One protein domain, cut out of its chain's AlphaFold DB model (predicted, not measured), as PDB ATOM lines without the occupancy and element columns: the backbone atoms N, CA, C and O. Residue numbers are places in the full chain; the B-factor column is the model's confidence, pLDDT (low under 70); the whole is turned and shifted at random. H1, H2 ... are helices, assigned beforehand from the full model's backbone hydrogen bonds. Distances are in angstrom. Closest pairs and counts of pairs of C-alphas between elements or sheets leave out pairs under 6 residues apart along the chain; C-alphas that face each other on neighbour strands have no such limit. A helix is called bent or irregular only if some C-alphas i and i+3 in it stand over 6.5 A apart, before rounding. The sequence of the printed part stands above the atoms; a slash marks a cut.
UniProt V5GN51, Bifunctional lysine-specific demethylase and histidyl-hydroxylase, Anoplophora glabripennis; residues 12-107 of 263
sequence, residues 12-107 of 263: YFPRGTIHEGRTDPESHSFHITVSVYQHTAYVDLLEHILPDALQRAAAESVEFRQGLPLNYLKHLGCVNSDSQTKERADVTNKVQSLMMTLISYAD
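What this domain is: This is residues 12 to 107 of the 263 residues of the protein "Bifunctional lysine-specific demethylase and histidyl-hydroxylase" of Anoplophora glabripennis (UniProt V5GN51). Two long helices, H1 and H3, stand about perpendicular, the end of H3, residues 102 to 105, packing on residues 53 to 57 of H1, while a long arm without a named element, residues 12 to 41, leads into H1 from far off and folds back on itself around residues 22 to 28, which stick out. The short H2 follows H1 at the corner, and a long loop, residues 66 to 85, runs from it to the far end of H3. The printed part has 96 residues, with three named helices in the order H1, H2, H3 and no named strand; the class is all helix, though under half of the residues, 43, are in named elements. The whole is extended, with a radius of gyration of the C-alphas of 24.2 A and spans of 75 by 34 by 15 A.

How they stand to each other: Residues 39 to 45 stand free, of which 42 to 45 belong to H1, residues 42 to 60. H1 and H2, residues 62 to 65, only just touch, and only at the corner by their tight link, with 3 pairs of C-alphas within 8 A; the closest C-alphas are those of Ala 58 and Phe 64, 5.2 A apart. H3, residues 86 to 105, touches H1 with residues 102 to 105 alone, H1 taking part with residues 53 to 57 alone; the closest C-alphas are those of Ala 53 and Tyr 105, 4.8 A apart. Their lines are about perpendicular, at 78 degrees. H2 and H3 are close but not clearly touching, the closest C-alphas being those of Phe 64 and Leu 98, 7.1 A apart. O i to N i+4 pairs are within hydrogen-bond range in 12 of 15 cases in H1 and 13 of 16 in H3; H2 is too short for such a pair.

Where its parts are: H1 begins at C-alpha 42, (202.712, 192.941, 228.331), and is 26.0 A long from first to last C-alpha. It has a kink of 28 degrees near residue 49 and is neither bent nor irregular, but only just: C-alphas 48 and 51 are 6.2 A apart. H2 is 4.9 A long. H3, 29.1 A long, ends at C-alpha 105, (212.677, 206.470, 232.595).

The domain as a whole: The two C-alphas farthest apart are those of Glu 26 and Leu 70, at 75.5 A. The printed part has no cut, and the link from H2 to H3 is long, with 20 residues. The mean pLDDT of the printed part is 96.3, and no printed residue is under 70.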
ATOM      1  N   TYR A  12     192.659 172.138 227.105       97.81
ATOM      2  CA  TYR A  12     193.198 173.494 227.153       97.81
ATOM      3  C   TYR A  12     193.076 174.167 225.787       97.81
ATOM      4  O   TYR A  12     193.399 173.577 224.755       97.81
ATOM      5  N   PHE A  13     192.689 175.438 225.794       97.25
ATOM      6  CA  PHE A  13     192.814 176.326 224.649       97.25
ATOM      7  C   PHE A  13     193.132 177.751 225.123       97.25
ATOM      8  O   PHE A  13     192.660 178.172 226.181       97.25
ATOM      9  N   PRO A  14     193.936 178.516 224.364       97.75
ATOM     10  CA  PRO A  14     194.276 179.883 224.729       97.75
ATOM     11  C   PRO A  14     193.092 180.841 224.525       97.75
ATOM     12  O   PRO A  14     192.185 180.580 223.723       97.75
ATOM     13  N   ARG A  15     193.139 181.998 225.203       96.75
ATOM     14  CA  ARG A  15     192.196 183.110 224.979       96.75
ATOM     15  C   ARG A  15     192.120 183.471 223.489       96.75
ATOM     16  O   ARG A  15     193.138 183.489 222.803       96.75
ATOM     17  N   GLY A  16     190.916 183.768 223.001       97.31
ATOM     18  CA  GLY A  16     190.652 184.043 221.582       97.31
ATOM     19  C   GLY A  16     190.277 182.815 220.743       97.31
ATOM     20  O   GLY A  16     189.880 182.973 219.592       97.31
ATOM     21  N   THR A  17     190.339 181.601 221.302       98.00
ATOM     22  CA  THR A  17     189.862 180.389 220.618       98.00
ATOM     23  C   THR A  17     188.335 180.321 220.657       98.00
ATOM     24  O   THR A  17     187.743 180.118 221.721       98.00
ATOM     25  N   ILE A  18     187.692 180.465 219.497       98.19
ATOM     26  CA  ILE A  18     186.251 180.219 219.354       98.19
ATOM     27  C   ILE A  18     186.000 178.725 219.571       98.19
ATOM     28  O   ILE A  18     186.682 177.888 218.977       98.19
ATOM     29  N   HIS A  19     185.037 178.393 220.425       97.06
ATOM     30  CA  HIS A  19     184.676 177.018 220.734       97.06
ATOM     31  C   HIS A  19     183.171 176.897 220.966       97.06
ATOM     32  O   HIS A  19     182.515 177.840 221.407       97.06
ATOM     33  N   GLU A  20     182.645 175.713 220.680       96.75
ATOM     34  CA  GLU A  20     181.288 175.296 221.007       96.75
ATOM     35  C   GLU A  20     181.333 173.867 221.554       96.75
ATOM     36  O   GLU A  20     182.272 173.114 221.284       96.75
ATOM     37  N   GLY A  21     180.328 173.497 222.341       94.62
ATOM     38  CA  GLY A  21     180.178 172.150 222.874       94.62
ATOM     39  C   GLY A  21     178.730 171.705 222.749       94.62
ATOM     40  O   GLY A  21     177.815 172.480 223.026       94.62
ATOM     41  N   ARG A  22     178.524 170.452 222.344       95.81
ATOM     42  CA  ARG A  22     177.209 169.805 222.328       95.81
ATOM     43  C   ARG A  22     177.278 168.482 223.071       95.81
ATOM     44  O   ARG A  22     178.313 167.822 223.066       95.81
ATOM     45  N   THR A  23     176.175 168.106 223.699       97.06
ATOM     46  CA  THR A  23     176.022 166.801 224.346       97.06
ATOM     47  C   THR A  23     175.235 165.873 223.431       97.06
ATOM     48  O   THR A  23     174.354 166.331 222.700       97.06
ATOM     49  N   ASP A  24     175.554 164.580 223.459       93.19
ATOM     50  CA  ASP A  24     174.757 163.570 222.766       93.19
ATOM     51  C   ASP A  24     173.328 163.501 223.342       93.19
ATOM     52  O   ASP A  24     173.147 163.764 224.533       93.19
ATOM     53  N   PRO A  25     172.310 163.121 222.543       94.75
ATOM     54  CA  PRO A  25     170.902 163.178 222.962       94.75
ATOM     55  C   PRO A  25     170.557 162.394 224.238       94.75
ATOM     56  O   PRO A  25     169.666 162.800 224.976       94.75
ATOM     57  N   GLU A  26     171.264 161.294 224.501       95.38
ATOM     58  CA  GLU A  26     170.986 160.358 225.603       95.38
ATOM     59  C   GLU A  26     171.891 160.577 226.830       95.38
ATOM     60  O   GLU A  26     171.902 159.766 227.757       95.38
ATOM     61  N   SER A  27     172.680 161.653 226.836       94.69
ATOM     62  CA  SER A  27     173.720 161.893 227.838       94.69
ATOM     63  C   SER A  27     173.595 163.273 228.477       94.69
ATOM     64  O   SER A  27     173.015 164.208 227.929       94.69
ATOM     65  N   HIS A  28     174.208 163.421 229.649       95.75
ATOM     66  CA  HIS A  28     174.450 164.718 230.276       95.75
ATOM     67  C   HIS A  28     175.946 165.025 230.274       95.75
ATOM     68  O   HIS A  28     176.777 164.121 230.316       95.75
ATOM     69  N   SER A  29     176.286 166.313 230.259       96.69
ATOM     70  CA  SER A  29     177.661 166.794 230.359       96.69
ATOM     71  C   SER A  29     177.780 167.752 231.538       96.69
ATOM     72  O   SER A  29     177.021 168.715 231.640       96.69
ATOM     73  N   PHE A  30     178.753 167.502 232.410       96.62
ATOM     74  CA  PHE A  30     179.133 168.389 233.503       96.62
ATOM     75  C   PHE A  30     180.649 168.564 233.476       96.62
ATOM     76  O   PHE A  30     181.389 167.586 233.532       96.62
ATOM     77  N   HIS A  31     181.107 169.807 233.377       96.75
ATOM     78  CA  HIS A  31     182.525 170.144 233.383       96.75
ATOM     79  C   HIS A  31     182.764 171.401 234.217       96.75
ATOM     80  O   HIS A  31     181.850 172.185 234.475       96.75
ATOM     81  N   ILE A  32     184.018 171.586 234.619       98.00
ATOM     82  CA  ILE A  32     184.491 172.787 235.297       98.00
ATOM     83  C   ILE A  32     185.505 173.451 234.372       98.00
ATOM     84  O   ILE A  32     186.499 172.831 233.998       98.00
ATOM     85  N   THR A  33     185.266 174.714 234.030       97.75
ATOM     86  CA  THR A  33     186.232 175.532 233.293       97.75
ATOM     87  C   THR A  33     187.044 176.346 234.283       97.75
ATOM     88  O   THR A  33     186.495 177.163 235.019       97.75
ATOM     89  N   VAL A  34     188.360 176.143 234.289       97.94
ATOM     90  CA  VAL A  34     189.287 176.957 235.078       97.94
ATOM     91  C   VAL A  34     189.887 178.018 234.162       97.94
ATOM     92  O   VAL A  34     190.715 177.711 233.308       97.94
ATOM     93  N   SER A  35     189.455 179.267 234.326       96.81
ATOM     94  CA  SER A  35     189.977 180.414 233.579       96.81
ATOM     95  C   SER A  35     191.010 181.182 234.398       96.81
ATOM     96  O   SER A  35     190.769 181.508 235.557       96.81
ATOM     97  N   VAL A  36     192.140 181.508 233.775       96.44
ATOM     98  CA  VAL A  36     193.242 182.283 234.365       96.44
ATOM     99  C   VAL A  36     193.801 183.266 233.329       96.44
ATOM    100  O   VAL A  36     193.393 183.241 232.167       96.44
ATOM    101  N   TYR A  37     194.781 184.090 233.718       96.00
ATOM    102  CA  TYR A  37     195.541 184.950 232.795       96.00
ATOM    103  C   TYR A  37     194.739 186.117 232.179       96.00
ATOM    104  O   TYR A  37     195.026 186.573 231.065       96.00
ATOM    105  N   GLN A  38     193.727 186.597 232.907       94.56
ATOM    106  CA  GLN A  38     193.002 187.827 232.588       94.56
ATOM    107  C   GLN A  38     193.826 189.044 233.042       94.56
ATOM    108  O   GLN A  38     194.310 189.053 234.168       94.56
ATOM    109  N   HIS A  39     193.972 190.059 232.180       92.38
ATOM    110  CA  HIS A  39     194.754 191.276 232.465       92.38
ATOM    111  C   HIS A  39     196.192 190.987 232.945       92.38
ATOM    112  O   HIS A  39     196.657 191.498 233.961       92.38
ATOM    113  N   THR A  40     196.886 190.077 232.253       95.00
ATOM    114  CA  THR A  40     198.275 189.674 232.557       95.00
ATOM    115  C   THR A  40     199.109 189.531 231.274       95.00
ATOM    116  O   THR A  40     199.825 188.553 231.059       95.00
ATOM    117  N   ALA A  41     198.962 190.467 230.344       96.31
ATOM    118  CA  ALA A  41     199.772 190.597 229.140       96.31
ATOM    119  C   ALA A  41     200.783 191.751 229.281       96.31
ATOM    120  O   ALA A  41     200.696 192.582 230.179       96.31
ATOM    121  N   TYR A  42     201.743 191.836 228.352       97.81
ATOM    122  CA  TYR A  42     202.712 192.941 228.331       97.81
ATOM    123  C   TYR A  42     202.056 194.319 228.213       97.81
ATOM    124  O   TYR A  42     202.618 195.288 228.708       97.81
ATOM    125  N   VAL A  43     200.883 194.413 227.578       97.56
ATOM    126  CA  VAL A  43     200.132 195.671 227.519       97.56
ATOM    127  C   VAL A  43     199.692 196.121 228.911       97.56
ATOM    128  O   VAL A  43     199.905 197.280 229.228       97.56
ATOM    129  N   ASP A  44     199.220 195.212 229.773       97.31
ATOM    130  CA  ASP A  44     198.800 195.548 231.141       97.31
ATOM    131  C   ASP A  44     199.996 196.054 231.980       97.31
ATOM    132  O   ASP A  44     199.869 196.965 232.792       97.31
ATOM    133  N   LEU A  45     201.203 195.521 231.739       97.88
ATOM    134  CA  LEU A  45     202.433 196.037 232.352       97.88
ATOM    135  C   LEU A  45     202.818 197.419 231.789       97.88
ATOM    136  O   LEU A  45     203.153 198.331 232.543       97.88
ATOM    137  N   LEU A  46     202.774 197.587 230.464       98.00
ATOM    138  CA  LEU A  46     203.117 198.848 229.795       98.00
ATOM    139  C   LEU A  46     202.137 199.980 230.126       98.00
ATOM    140  O   LEU A  46     202.555 201.135 230.184       98.00
ATOM    141  N   GLU A  47     200.869 199.662 230.383       97.31
ATOM    142  CA  GLU A  47     199.851 200.608 230.855       97.31
ATOM    143  C   GLU A  47     200.206 201.220 232.217       97.31
ATOM    144  O   GLU A  47     199.811 202.351 232.490       97.31
ATOM    145  N   HIS A  48     201.014 200.536 233.036       96.44
ATOM    146  CA  HIS A  48     201.614 201.116 234.238       96.44
ATOM    147  C   HIS A  48     202.941 201.832 233.947       96.44
ATOM    148  O   HIS A  48     203.135 202.957 234.399       96.44
ATOM    149  N   ILE A  49     203.834 201.227 233.153       97.94
ATOM    150  CA  ILE A  49     205.172 201.787 232.880       97.94
ATOM    151  C   ILE A  49     205.092 203.151 232.187       97.94
ATOM    152  O   ILE A  49     205.798 204.079 232.577       97.94
ATOM    153  N   LEU A  50     204.289 203.273 231.125       97.62
ATOM    154  CA  LEU A  50     204.332 204.443 230.241       97.62
ATOM    155  C   LEU A  50     203.887 205.741 230.939       97.62
ATOM    156  O   LEU A  50     204.608 206.735 230.804       97.62
ATOM    157  N   PRO A  51     202.769 205.778 231.696       96.69
ATOM    158  CA  PRO A  51     202.387 206.976 232.444       96.69
ATOM    159  C   PRO A  51     203.427 207.380 233.497       96.69
ATOM    160  O   PRO A  51     203.807 208.550 233.554       96.69
ATOM    161  N   ASP A  52     203.941 206.420 234.274       95.88
ATOM    162  CA  ASP A  52     204.912 206.687 235.345       95.88
ATOM    163  C   ASP A  52     206.259 207.173 234.788       95.88
ATOM    164  O   ASP A  52     206.883 208.093 235.324       95.88
ATOM    165  N   ALA A  53     206.721 206.567 233.690       98.06
ATOM    166  CA  ALA A  53     207.932 206.987 232.992       98.06
ATOM    167  C   ALA A  53     207.788 208.411 232.449       98.06
ATOM    168  O   ALA A  53     208.712 209.214 232.565       98.06
ATOM    169  N   LEU A  54     206.620 208.750 231.891       98.12
ATOM    170  CA  LEU A  54     206.362 210.086 231.358       98.12
ATOM    171  C   LEU A  54     206.337 211.134 232.473       98.12
ATOM    172  O   LEU A  54     206.908 212.212 232.301       98.12
ATOM    173  N   GLN A  55     205.730 210.815 233.617       96.81
ATOM    174  CA  GLN A  55     205.715 211.695 234.785       96.81
ATOM    175  C   GLN A  55     207.134 211.967 235.304       96.81
ATOM    176  O   GLN A  55     207.486 213.125 235.531       96.81
ATOM    177  N   ARG A  56     207.975 210.933 235.425       96.94
ATOM    178  CA  ARG A  56     209.383 211.085 235.836       96.94
ATOM    179  C   ARG A  56     210.211 211.857 234.822       96.94
ATOM    180  O   ARG A  56     210.885 212.818 235.189       96.94
ATOM    181  N   ALA A  57     210.092 211.523 233.539       98.19
ATOM    182  CA  ALA A  57     210.770 212.247 232.468       98.19
ATOM    183  C   ALA A  57     210.403 213.739 232.479       98.19
ATOM    184  O   ALA A  57     211.278 214.600 232.368       98.19
ATOM    185  N   ALA A  58     209.122 214.060 232.685       97.81
ATOM    186  CA  ALA A  58     208.648 215.432 232.805       97.81
ATOM    187  C   ALA A  58     209.141 216.135 234.079       97.81
ATOM    188  O   ALA A  58     209.330 217.348 234.038       97.81
ATOM    189  N   ALA A  59     209.379 215.427 235.186       97.38
ATOM    190  CA  ALA A  59     209.948 215.999 236.409       97.38
ATOM    191  C   ALA A  59     211.459 216.270 236.275       97.38
ATOM    192  O   ALA A  59     211.949 217.333 236.663       97.38
ATOM    193  N   GLU A  60     212.198 215.370 235.631       97.44
ATOM    194  CA  GLU A  60     213.665 215.371 235.644       97.44
ATOM    195  C   GLU A  60     214.296 216.038 234.414       97.44
ATOM    196  O   GLU A  60     215.366 216.638 234.517       97.44
ATOM    197  N   SER A  61     213.633 216.013 233.253       97.88
ATOM    198  CA  SER A  61     214.189 216.528 231.998       97.88
ATOM    199  C   SER A  61     213.427 217.738 231.464       97.88
ATOM    200  O   SER A  61     212.235 217.688 231.157       97.88
ATOM    201  N   VAL A  62     214.152 218.847 231.269       97.62
ATOM    202  CA  VAL A  62     213.619 220.052 230.608       97.62
ATOM    203  C   VAL A  62     213.169 219.743 229.181       97.62
ATOM    204  O   VAL A  62     212.240 220.382 228.699       97.62
ATOM    205  N   GLU A  63     213.781 218.765 228.511       96.75
ATOM    206  CA  GLU A  63     213.453 218.410 227.129       96.75
ATOM    207  C   GLU A  63     211.989 217.972 226.976       96.75
ATOM    208  O   GLU A  63     211.319 218.401 226.040       96.75
ATOM    209  N   PHE A  64     211.473 217.205 227.942       97.81
ATOM    210  CA  PHE A  64     210.069 216.779 228.000       97.81
ATOM    211  C   PHE A  64     209.115 217.912 228.411       97.81
ATOM    212  O   PHE A  64     207.907 217.793 228.226       97.81
ATOM    213  N   ARG A  65     209.643 219.023 228.942       97.81
ATOM    214  CA  ARG A  65     208.879 220.219 229.340       97.81
ATOM    215  C   ARG A  65     208.923 221.350 228.313       97.81
ATOM    216  O   ARG A  65     208.310 222.394 228.534       97.81
ATOM    217  N   GLN A  66     209.667 221.195 227.216       97.69
ATOM    218  CA  GLN A  66     209.731 222.212 226.169       97.69
ATOM    219  C   GLN A  66     208.347 222.430 225.546       97.69
ATOM    220  O   GLN A  66     207.612 221.482 225.274       97.69
ATOM    221  N   GLY A  67     208.000 223.695 225.299       97.00
ATOM    222  CA  GLY A  67     206.762 224.036 224.607       97.00
ATOM    223  C   GLY A  67     206.749 223.496 223.177       97.00
ATOM    224  O   GLY A  67     207.777 223.474 222.498       97.00
ATOM    225  N   LEU A  68     205.570 223.092 222.703       96.69
ATOM    226  CA  LEU A  68     205.379 222.721 221.302       96.69
ATOM    227  C   LEU A  68     205.652 223.921 220.374       96.69
ATOM    228  O   LEU A  68     205.421 225.068 220.774       96.69
ATOM    229  N   PRO A  69     206.086 223.691 219.118       95.69
ATOM    230  CA  PRO A  69     206.262 224.769 218.154       95.69
ATOM    231  C   PRO A  69     204.989 225.597 217.961       95.69
ATOM    232  O   PRO A  69     203.872 225.072 217.913       95.69
ATOM    233  N   LEU A  70     205.153 226.909 217.805       95.38
ATOM    234  CA  LEU A  70     204.029 227.799 217.533       95.38
ATOM    235  C   LEU A  70     203.317 227.378 216.244       95.38
ATOM    236  O   LEU A  70     203.953 227.042 215.248       95.38
ATOM    237  N   ASN A  71     201.985 227.447 216.248       94.75
ATOM    238  CA  ASN A  71     201.137 227.071 215.113       94.75
ATOM    239  C   ASN A  71     201.264 225.605 214.649       94.75
ATOM    240  O   ASN A  71     200.848 225.309 213.529       94.75
ATOM    241  N   TYR A  72     201.761 224.674 215.475       94.56
ATOM    242  CA  TYR A  72     201.904 223.257 215.091       94.56
ATOM    243  C   TYR A  72     200.608 222.630 214.530       94.56
ATOM    244  O   TYR A  72     200.661 221.783 213.641       94.56
ATOM    245  N   LEU A  73     199.434 223.096 214.976       95.56
ATOM    246  CA  LEU A  73     198.115 222.664 214.489       95.56
ATOM    247  C   LEU A  73     197.856 222.965 213.001       95.56
ATOM    248  O   LEU A  73     196.984 222.346 212.403       95.56
ATOM    249  N   LYS A  74     198.615 223.875 212.374       95.38
ATOM    250  CA  LYS A  74     198.560 224.098 210.917       95.38
ATOM    251  C   LYS A  74     199.223 222.971 210.116       95.38
ATOM    252  O   LYS A  74     199.027 222.897 208.911       95.38
ATOM    253  N   HIS A  75     200.009 222.120 210.778       94.38
ATOM    254  CA  HIS A  75     200.863 221.105 210.152       94.38
ATOM    255  C   HIS A  75     200.597 219.682 210.677       94.38
ATOM    256  O   HIS A  75     200.972 218.694 210.045       94.38
ATOM    257  N   LEU A  76     199.936 219.562 211.830       94.25
ATOM    258  CA  LEU A  76     199.603 218.302 212.498       94.25
ATOM    259  C   LEU A  76     198.083 218.116 212.618       94.25
ATOM    260  O   LEU A  76     197.306 219.034 212.359       94.25
ATOM    261  N   GLY A  77     197.666 216.912 213.009       95.00
ATOM    262  CA  GLY A  77     196.257 216.523 213.115       95.00
ATOM    263  C   GLY A  77     195.715 215.826 211.864       95.00
ATOM    264  O   GLY A  77     196.395 215.745 210.843       95.00
ATOM    265  N   CYS A  78     194.488 215.307 211.966       96.19
ATOM    266  CA  CYS A  78     193.856 214.465 210.941       96.19
ATOM    267  C   CYS A  78     193.776 215.149 209.564       96.19
ATOM    268  O   CYS A  78     194.111 214.527 208.567       96.19
ATOM    269  N   VAL A  79     193.443 216.444 209.515       95.62
ATOM    270  CA  VAL A  79     193.370 217.221 208.259       95.62
ATOM    271  C   VAL A  79     194.735 217.351 207.567       95.62
ATOM    272  O   VAL A  79     194.803 217.484 206.352       95.62
ATOM    273  N   ASN A  80     195.827 217.286 208.334       93.06
ATOM    274  CA  ASN A  80     197.193 217.458 207.848       93.06
ATOM    275  C   ASN A  80     198.000 216.146 207.897       93.06
ATOM    276  O   ASN A  80     199.230 216.200 207.939       93.06
ATOM    277  N   SER A  81     197.351 214.972 207.947       91.31
ATOM    278  CA  SER A  81     198.039 213.675 208.095       91.31
ATOM    279  C   SER A  81     199.029 213.393 206.966       91.31
ATOM    280  O   SER A  81     200.110 212.862 207.223       91.31
ATOM    281  N   ASP A  82     198.675 213.826 205.756       91.25
ATOM    282  CA  ASP A  82     199.418 213.554 204.522       91.25
ATOM    283  C   ASP A  82     200.307 214.738 204.109       91.25
ATOM    284  O   ASP A  82     201.012 214.690 203.099       91.25
ATOM    285  N   SER A  83     200.282 215.817 204.899       89.81
ATOM    286  CA  SER A  83     201.101 217.006 204.687       89.81
ATOM    287  C   SER A  83     202.587 216.663 204.806       89.81
ATOM    288  O   SER A  83     202.991 215.957 205.724       89.81
ATOM    289  N   GLN A  84     203.419 217.187 203.906       92.38
ATOM    290  CA  GLN A  84     204.870 216.945 203.874       92.38
ATOM    291  C   GLN A  84     205.666 218.193 204.284       92.38
ATOM    292  O   GLN A  84     206.735 218.477 203.744       92.38
ATOM    293  N   THR A  85     205.124 218.999 205.202       94.38
ATOM    294  CA  THR A  85     205.801 220.224 205.646       94.38
ATOM    295  C   THR A  85     206.967 219.910 206.579       94.38
ATOM    296  O   THR A  85     206.939 218.942 207.346       94.38
ATOM    297  N   LYS A  86     207.985 220.776 206.559       94.62
ATOM    298  CA  LYS A  86     209.157 220.651 207.431       94.62
ATOM    299  C   LYS A  86     208.757 220.643 208.910       94.62
ATOM    300  O   LYS A  86     209.248 219.822 209.670       94.62
ATOM    301  N   GLU A  87     207.800 221.479 209.299       94.50
ATOM    302  CA  GLU A  87     207.315 221.595 210.677       94.50
ATOM    303  C   GLU A  87     206.696 220.288 211.187       94.50
ATOM    304  O   GLU A  87     206.866 219.932 212.352       94.50
ATOM    305  N   ARG A  88     205.998 219.540 210.318       94.94
ATOM    306  CA  ARG A  88     205.444 218.228 210.674       94.94
ATOM    307  C   ARG A  88     206.565 217.221 210.900       94.94
ATOM    308  O   ARG A  88     206.520 216.480 211.885       94.94
ATOM    309  N   ALA A  89     207.551 217.196 210.001       95.62
ATOM    310  CA  ALA A  89     208.710 216.321 210.121       95.62
ATOM    311  C   ALA A  89     209.498 216.625 211.404       95.62
ATOM    312  O   ALA A  89     209.792 215.707 212.164       95.62
ATOM    313  N   ASP A  90     209.746 217.902 211.703       95.56
ATOM    314  CA  ASP A  90     210.477 218.345 212.892       95.56
ATOM    315  C   ASP A  90     209.775 217.905 214.190       95.56
ATOM    316  O   ASP A  90     210.417 217.323 215.069       95.56
ATOM    317  N   VAL A  91     208.452 218.100 214.308       95.69
ATOM    318  CA  VAL A  91     207.701 217.635 215.491       95.69
ATOM    319  C   VAL A  91     207.671 216.109 215.574       95.69
ATOM    320  O   VAL A  91     207.866 215.561 216.655       95.69
ATOM    321  N   THR A  92     207.462 215.408 214.458       95.56
ATOM    322  CA  THR A  92     207.422 213.934 214.440       95.56
ATOM    323  C   THR A  92     208.761 213.341 214.873       95.56
ATOM    324  O   THR A  92     208.795 212.472 215.742       95.56
ATOM    325  N   ASN A  93     209.866 213.864 214.338       96.81
ATOM    326  CA  ASN A  93     211.220 213.456 214.710       96.81
ATOM    327  C   ASN A  93     211.502 213.751 216.188       96.81
ATOM    328  O   ASN A  93     212.078 212.917 216.886       96.81
ATOM    329  N   LYS A  94     211.054 214.910 216.697       97.44
ATOM    330  CA  LYS A  94     211.184 215.248 218.119       97.44
ATOM    331  C   LYS A  94     210.406 214.279 219.008       97.44
ATOM    332  O   LYS A  94     210.960 213.808 219.995       97.44
ATOM    333  N   VAL A  95     209.164 213.939 218.655       97.31
ATOM    334  CA  VAL A  95     208.349 212.960 219.397       97.31
ATOM    335  C   VAL A  95     209.009 211.584 219.393       97.31
ATOM    336  O   VAL A  95     209.132 210.979 220.452       97.31
ATOM    337  N   GLN A  96     209.497 211.104 218.246       97.62
ATOM    338  CA  GLN A  96     210.217 209.827 218.164       97.62
ATOM    339  C   GLN A  96     211.467 209.817 219.051       97.62
ATOM    340  O   GLN A  96     211.680 208.864 219.796       97.62
ATOM    341  N   SER A  97     212.258 210.894 219.023       97.81
ATOM    342  CA  SER A  97     213.423 211.044 219.899       97.81
ATOM    343  C   SER A  97     213.029 211.003 221.377       97.81
ATOM    344  O   SER A  97     213.643 210.273 222.146       97.81
ATOM    345  N   LEU A  98     211.982 211.736 221.774       98.19
ATOM    346  CA  LEU A  98     211.484 211.733 223.151       98.19
ATOM    347  C   LEU A  98     210.965 210.352 223.572       98.19
ATOM    348  O   LEU A  98     211.226 209.931 224.692       98.19
ATOM    349  N   MET A  99     210.284 209.620 222.687       97.31
ATOM    350  CA  MET A  99     209.837 208.250 222.964       97.31
ATOM    351  C   MET A  99     211.008 207.283 223.159       97.31
ATOM    352  O   MET A  99     210.941 206.422 224.030       97.31
ATOM    353  N   MET A 100     212.091 207.430 222.391       97.38
ATOM    354  CA  MET A 100     213.305 206.636 222.602       97.38
ATOM    355  C   MET A 100     213.972 206.978 223.937       97.38
ATOM    356  O   MET A 100     214.381 206.075 224.663       97.38
ATOM    357  N   THR A 101     214.029 208.263 224.292       97.56
ATOM    358  CA  THR A 101     214.541 208.710 225.594       97.56
ATOM    359  C   THR A 101     213.651 208.241 226.748       97.56
ATOM    360  O   THR A 101     214.162 207.911 227.810       97.56
ATOM    361  N   LEU A 102     212.333 208.136 226.559       97.81
ATOM    362  CA  LEU A 102     211.389 207.705 227.596       97.81
ATOM    363  C   LEU A 102     211.727 206.319 228.170       97.81
ATOM    364  O   LEU A 102     211.462 206.058 229.339       97.81
ATOM    365  N   ILE A 103     212.361 205.452 227.374       96.62
ATOM    366  CA  ILE A 103     212.787 204.111 227.794       96.62
ATOM    367  C   ILE A 103     213.735 204.177 229.001       96.62
ATOM    368  O   ILE A 103     213.647 203.322 229.878       96.62
ATOM    369  N   SER A 104     214.597 205.199 229.104       97.38
ATOM    370  CA  SER A 104     215.506 205.342 230.255       97.38
ATOM    371  C   SER A 104     214.793 205.720 231.553       97.38
ATOM    372  O   SER A 104     215.392 205.631 232.617       97.38
ATOM    373  N   TYR A 105     213.535 206.151 231.460       97.81
ATOM    374  CA  TYR A 105     212.677 206.470 232.595       97.81
ATOM    375  C   TYR A 105     211.699 205.340 232.916       97.81
ATOM    376  O   TYR A 105     210.856 205.518 233.784       97.81
ATOM    377  N   ALA A 106     211.755 204.195 232.231       97.38
ATOM    378  CA  ALA A 106     210.892 203.060 232.540       97.38
ATOM    379  C   ALA A 106     211.316 202.392 233.859       97.38
ATOM    380  O   ALA A 106     212.493 202.114 234.070       97.38
ATOM    381  N   ASP A 107     210.347 202.096 234.730       96.75
ATOM    382  CA  ASP A 107     210.557 201.273 235.928       96.75
ATOM    383  C   ASP A 107     209.659 200.049 235.840       96.75
ATOM    384  O   ASP A 107     208.438 200.124 235.983       96.75
TER     385      ASP A 107